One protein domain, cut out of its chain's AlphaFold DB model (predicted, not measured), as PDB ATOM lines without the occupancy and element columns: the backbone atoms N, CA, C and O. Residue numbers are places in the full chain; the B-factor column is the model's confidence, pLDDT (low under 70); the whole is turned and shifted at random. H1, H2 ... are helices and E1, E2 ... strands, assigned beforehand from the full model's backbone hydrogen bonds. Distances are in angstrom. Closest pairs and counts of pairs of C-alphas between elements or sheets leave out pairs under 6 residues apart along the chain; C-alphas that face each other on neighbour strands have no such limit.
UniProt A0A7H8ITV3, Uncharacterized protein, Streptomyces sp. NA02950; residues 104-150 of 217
ATOM      1  N   LYS A 104     167.098 165.671 149.373       94.12
ATOM      2  CA  LYS A 104     165.833 166.110 149.967       94.12
ATOM      3  C   LYS A 104     166.047 166.384 151.450       94.12
ATOM      4  O   LYS A 104     166.448 165.485 152.192       94.12
ATOM      5  N   LEU A 105     165.793 167.623 151.856       94.19
ATOM      6  CA  LEU A 105     165.867 168.064 153.246       94.19
ATOM      7  C   LEU A 105     164.447 168.203 153.784       94.19
ATOM      8  O   LEU A 105     163.719 169.120 153.414       94.19
ATOM      9  N   LEU A 106     164.050 167.276 154.646       93.44
ATOM     10  CA  LEU A 106     162.731 167.267 155.260       93.44
ATOM     11  C   LEU A 106     162.779 168.097 156.534       93.44
ATOM     12  O   LEU A 106     163.357 167.690 157.541       93.44
ATOM     13  N   MET A 107     162.197 169.287 156.481       92.06
ATOM     14  CA  MET A 107     161.943 170.079 157.681       92.06
ATOM     15  C   MET A 107     160.700 169.538 158.399       92.06
ATOM     16  O   MET A 107     160.158 168.494 158.033       92.06
ATOM     17  N   ARG A 108     160.227 170.246 159.428       91.50
ATOM     18  CA  ARG A 108     158.999 169.871 160.130       91.50
ATOM     19  C   ARG A 108     157.799 169.881 159.172       91.50
ATOM     20  O   ARG A 108     157.237 170.942 158.912       91.50
ATOM     21  N   LEU A 109     157.393 168.704 158.707       89.31
ATOM     22  CA  LEU A 109     156.166 168.506 157.937       89.31
ATOM     23  C   LEU A 109     154.933 168.688 158.831       89.31
ATOM     24  O   LEU A 109     154.981 168.412 160.035       89.31
ATOM     25  N   ALA A 110     153.841 169.172 158.236       87.62
ATOM     26  CA  ALA A 110     152.587 169.417 158.943       87.62
ATOM     27  C   ALA A 110     151.922 168.108 159.395       87.62
ATOM     28  O   ALA A 110     151.522 168.000 160.556       87.62
ATOM     29  N   ASP A 111     151.863 167.109 158.509       87.06
ATOM     30  CA  ASP A 111     151.381 165.766 158.823       87.06
ATOM     31  C   ASP A 111     152.562 164.790 159.006       87.06
ATOM     32  O   ASP A 111     153.336 164.561 158.070       87.06
ATOM     33  N   PRO A 112     152.705 164.150 160.183       84.69
ATOM     34  CA  PRO A 112     153.690 163.094 160.400       84.69
ATOM     35  C   PRO A 112     153.546 161.869 159.476       84.69
ATOM     36  O   PRO A 112     154.468 161.060 159.395       84.69
ATOM     37  N   GLY A 113     152.401 161.680 158.812       86.69
ATOM     38  CA  GLY A 113     152.218 160.646 157.792       86.69
ATOM     39  C   GLY A 113     153.094 160.842 156.559       86.69
ATOM     40  O   GLY A 113     153.551 159.858 155.980       86.69
ATOM     41  N   GLU A 114     153.416 162.090 156.215       88.44
ATOM     42  CA  GLU A 114     154.198 162.417 155.021       88.44
ATOM     43  C   GLU A 114     155.645 161.912 155.084       88.44
ATOM     44  O   GLU A 114     156.245 161.629 154.051       88.44
ATOM     45  N   TYR A 115     156.205 161.705 156.280       89.75
ATOM     46  CA  TYR A 115     157.528 161.084 156.425       89.75
ATOM     47  C   TYR A 115     157.567 159.653 155.874       89.75
ATOM     48  O   TYR A 115     158.606 159.208 155.388       89.75
ATOM     49  N   GLY A 116     156.431 158.947 155.887       87.81
ATOM     50  CA  GLY A 116     156.323 157.600 155.329       87.81
ATOM     51  C   GLY A 116     156.566 157.552 153.819       87.81
ATOM     52  O   GLY A 116     157.124 156.573 153.334       87.81
ATOM     53  N   TYR A 117     156.244 158.626 153.086       86.75
ATOM     54  CA  TYR A 117     156.536 158.735 151.649       86.75
ATOM     55  C   TYR A 117     158.042 158.665 151.350       86.75
ATOM     56  O   TYR A 117     158.460 158.216 150.287       86.75
ATOM     57  N   PHE A 118     158.860 159.076 152.315       88.25
ATOM     58  CA  PHE A 118     160.315 159.069 152.233       88.25
ATOM     59  C   PHE A 118     160.943 157.895 153.004       88.25
ATOM     60  O   PHE A 118     162.127 157.949 153.326       88.25
ATOM     61  N   ASP A 119     160.156 156.859 153.327       89.06
ATOM     62  CA  ASP A 119     160.582 155.682 154.097       89.06
ATOM     63  C   ASP A 119     161.217 156.043 155.456       89.06
ATOM     64  O   ASP A 119     162.246 155.506 155.878       89.06
ATOM     65  N   ILE A 120     160.624 157.016 156.156       89.62
ATOM     66  CA  ILE A 120     161.067 157.440 157.487       89.62
ATOM     67  C   ILE A 120     160.025 157.004 158.520       89.62
ATOM     68  O   ILE A 120     158.903 157.520 158.537       89.62
ATOM     69  N   PRO A 121     160.382 156.075 159.426       86.12
ATOM     70  CA  PRO A 121     159.508 155.678 160.520       86.12
ATOM     71  C   PRO A 121     159.167 156.864 161.425       86.12
ATOM     72  O   PRO A 121     160.052 157.628 161.812       86.12
ATOM     73  N   ARG A 122     157.907 156.967 161.865       81.94
ATOM     74  CA  ARG A 122     157.450 158.048 162.762       81.94
ATOM     75  C   ARG A 122     158.292 158.179 164.039       81.94
ATOM     76  O   ARG A 122     158.545 159.289 164.485       81.94
ATOM     77  N   GLY A 123     158.766 157.060 164.593       81.50
ATOM     78  CA  GLY A 123     159.622 157.047 165.789       81.50
ATOM     79  C   GLY A 123     161.056 157.548 165.568       81.50
ATOM     80  O   GLY A 123     161.762 157.793 166.537       81.50
ATOM     81  N   SER A 124     161.492 157.708 164.314       81.19
ATOM     82  CA  SER A 124     162.820 158.234 163.955       81.19
ATOM     83  C   SER A 124     162.821 159.739 163.670       81.19
ATOM     84  O   SER A 124     163.870 160.326 163.407       81.19
ATOM     85  N   VAL A 125     161.646 160.372 163.724       83.38
ATOM     86  CA  VAL A 125     161.494 161.807 163.500       83.38
ATOM     87  C   VAL A 125     162.028 162.559 164.729       83.38
ATOM     88  O   VAL A 125     161.530 162.342 165.835       83.38
ATOM     89  N   PRO A 126     163.035 163.440 164.577       83.75
ATOM     90  CA  PRO A 126     163.607 164.164 165.704       83.75
ATOM     91  C   PRO A 126     162.642 165.232 166.233       83.75
ATOM     92  O   PRO A 126     161.732 165.689 165.542       83.75
ATOM     93  N   SER A 127     162.909 165.730 167.441       86.94
ATOM     94  CA  SER A 127     162.308 166.985 167.899       86.94
ATOM     95  C   SER A 127     162.796 168.139 167.015       86.94
ATOM     96  O   SER A 127     164.003 168.409 166.960       86.94
ATOM     97  N   TYR A 128     161.881 168.824 166.332       87.31
ATOM     98  CA  TYR A 128     162.231 169.936 165.452       87.31
ATOM     99  C   TYR A 128     162.408 171.246 166.214       87.31
ATOM    100  O   TYR A 128     161.571 171.639 167.023       87.31
ATOM    101  N   VAL A 129     163.474 171.953 165.858       89.25
ATOM    102  CA  VAL A 129     163.669 173.384 166.106       89.25
ATOM    103  C   VAL A 129     163.775 174.087 164.748       89.25
ATOM    104  O   VAL A 129     164.089 173.417 163.755       89.25
ATOM    105  N   PRO A 130     163.520 175.403 164.648       87.62
ATOM    106  CA  PRO A 130     163.711 176.131 163.396       87.62
ATOM    107  C   PRO A 130     165.095 175.858 162.784       87.62
ATOM    108  O   PRO A 130     166.116 175.905 163.469       87.62
ATOM    109  N   GLY A 131     165.126 175.522 161.494       87.94
ATOM    110  CA  GLY A 131     166.357 175.166 160.778       87.94
ATOM    111  C   GLY A 131     166.816 173.710 160.930       87.94
ATOM    112  O   GLY A 131     167.763 173.321 160.253       87.94
ATOM    113  N   ARG A 132     166.159 172.884 161.754       93.06
ATOM    114  CA  ARG A 132     166.425 171.441 161.795       93.06
ATOM    115  C   ARG A 132     165.748 170.732 160.628       93.06
ATOM    116  O   ARG A 132     164.558 170.940 160.388       93.06
ATOM    117  N   ALA A 133     166.492 169.865 159.954       93.38
ATOM    118  CA  ALA A 133     165.992 169.038 158.866       93.38
ATOM    119  C   ALA A 133     166.523 167.604 158.971       93.38
ATOM    120  O   ALA A 133     167.552 167.352 159.596       93.38
ATOM    121  N   LEU A 134     165.821 166.670 158.344       93.62
ATOM    122  CA  LEU A 134     166.251 165.296 158.148       93.62
ATOM    123  C   LEU A 134     166.568 165.072 156.667       93.62
ATOM    124  O   LEU A 134     165.754 165.365 155.792       93.62
ATOM    125  N   VAL A 135     167.753 164.552 156.374       93.69
ATOM    126  CA  VAL A 135     168.160 164.202 155.012       93.69
ATOM    127  C   VAL A 135     167.470 162.896 154.621       93.69
ATOM    128  O   VAL A 135     167.738 161.855 155.215       93.69
ATOM    129  N   ALA A 136     166.595 162.920 153.612       91.69
ATOM    130  CA  ALA A 136     165.784 161.746 153.264       91.69
ATOM    131  C   ALA A 136     166.630 160.527 152.845       91.69
ATOM    132  O   ALA A 136     166.271 159.396 153.143       91.69
ATOM    133  N   ALA A 137     167.773 160.756 152.190       90.38
ATOM    134  CA  ALA A 137     168.608 159.689 151.638       90.38
ATOM    135  C   ALA A 137     169.291 158.811 152.703       90.38
ATOM    136  O   ALA A 137     169.537 157.635 152.463       90.38
ATOM    137  N   ASN A 138     169.636 159.378 153.862       91.00
ATOM    138  CA  ASN A 138     170.445 158.695 154.878       91.00
ATOM    139  C   ASN A 138     169.928 158.891 156.313       91.00
ATOM    140  O   ASN A 138     170.571 158.450 157.264       91.00
ATOM    141  N   ARG A 139     168.776 159.555 156.471       91.25
ATOM    142  CA  ARG A 139     168.114 159.849 157.749       91.25
ATOM    143  C   ARG A 139     168.972 160.667 158.725       91.25
ATOM    144  O   ARG A 139     168.687 160.691 159.921       91.25
ATOM    145  N   GLN A 140     170.005 161.360 158.243       92.31
ATOM    146  CA  GLN A 140     170.817 162.231 159.088       92.31
ATOM    147  C   GLN A 140     170.024 163.466 159.505       92.31
ATOM    148  O   GLN A 140     169.396 164.130 158.679       92.31
ATOM    149  N   VAL A 141     170.094 163.795 160.793       93.19
ATOM    150  CA  VAL A 141     169.564 165.048 161.328       93.19
ATOM    151  C   VAL A 141     170.615 166.132 161.130       93.19
ATOM    152  O   VAL A 141     171.736 166.011 161.619       93.19
ATOM    153  N   VAL A 142     170.240 167.200 160.436       93.94
ATOM    154  CA  VAL A 142     171.091 168.362 160.175       93.94
ATOM    155  C   VAL A 142     170.462 169.623 160.757       93.94
ATOM    156  O   VAL A 142     169.240 169.743 160.864       93.94
ATOM    157  N   GLN A 143     171.307 170.577 161.136       93.00
ATOM    158  CA  GLN A 143     170.898 171.912 161.556       93.00
ATOM    159  C   GLN A 143     171.458 172.912 160.549       93.00
ATOM    160  O   GLN A 143     172.672 173.011 160.383       93.00
ATOM    161  N   LEU A 144     170.575 173.642 159.871       89.06
ATOM    162  CA  LEU A 144     170.974 174.670 158.920       89.06
ATOM    163  C   LEU A 144     171.642 175.826 159.672       89.06
ATOM    164  O   LEU A 144     171.038 176.422 160.569       89.06
ATOM    165  N   GLY A 145     172.884 176.133 159.293       85.06
ATOM    166  CA  GLY A 145     173.573 177.339 159.733       85.06
ATOM    167  C   GLY A 145     172.897 178.562 159.125       85.06
ATOM    168  O   GLY A 145     172.649 178.601 157.921       85.06
ATOM    169  N   ARG A 146     172.566 179.549 159.957       75.00
ATOM    170  CA  ARG A 146     172.036 180.837 159.504       75.00
ATOM    171  C   ARG A 146     173.129 181.893 159.643       75.00
ATOM    172  O   ARG A 146     173.744 181.941 160.711       75.00
ATOM    173  N   PRO A 147     173.374 182.725 158.617       67.38
ATOM    174  CA  PRO A 147     174.231 183.895 158.756       67.38
ATOM    175  C   PRO A 147     173.499 184.928 159.629       67.38
ATOM    176  O   PRO A 147     172.857 185.832 159.119       67.38
ATOM    177  N   GLY A 148     173.514 184.731 160.951       67.19
ATOM    178  CA  GLY A 148     172.799 185.571 161.919       67.19
ATOM    179  C   GLY A 148     171.283 185.689 161.679       67.19
ATOM    180  O   GLY A 148     170.700 184.997 160.846       67.19
ATOM    181  N   GLU A 149     170.632 186.563 162.448       65.94
ATOM    182  CA  GLU A 149     169.256 187.024 162.176       65.94
ATOM    183  C   GLU A 149     169.239 188.334 161.371       65.94
ATOM    184  O   GLU A 149     168.176 188.815 160.981       65.94
ATOM    185  N   ASP A 150     170.415 188.912 161.117       70.75
ATOM    186  CA  ASP A 150     170.561 190.205 160.470       70.75
ATOM    187  C   ASP A 150     170.672 190.039 158.943       70.75
ATOM    188  O   ASP A 150     171.637 189.433 158.467       70.75
TER     189      ASP A 150
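This is residues 104 to 150 of the 217 residues of an uncharacterized protein of Streptomyces sp. NA02950 (UniProt A0A7H8ITV3). There is little regular structure: a small hairpin of two short strands, E1 and E2, lies between a one-turn helix, H1, toward one end of the long axis and a tail, residues 144 to 150, toward the other. Residues 105 to 106 pair antiparallel with residues 134 to 135 of E1. The 47 printed residues hold H1, E1, E2 in that order, class mixed, with 12 in named elements; they are only just compact, close to loose, with radius of gyration of the C-alphas 11.3 A, and span 36 by 21 by 15 A.

E1 is residues 132 to 135, 10.1 A long, beginning at C-alpha 132 (166.425, 171.441, 161.795). E2 is residues 141 to 143, 7.0 A, ending at C-alpha 143 (170.898, 171.912, 161.556). H1 is residues 114 to 118, 7.5 A.

E1 and E2 form an antiparallel hairpin at 138 degrees, with N 133 and O 142 2.9 A apart, within hydrogen-bond range. H1 and E2 are apart. In H1, 0 of 1 O i to N i+4 pairs and 2 of 2 O i to N i+3 pairs are within range.

The C-alphas farthest apart, Asp 119 and Asp 150, are 36.5 A apart. The printed part has no cut. H1 to E1 is a long link. Residues 147 to 149 have pLDDT under 70.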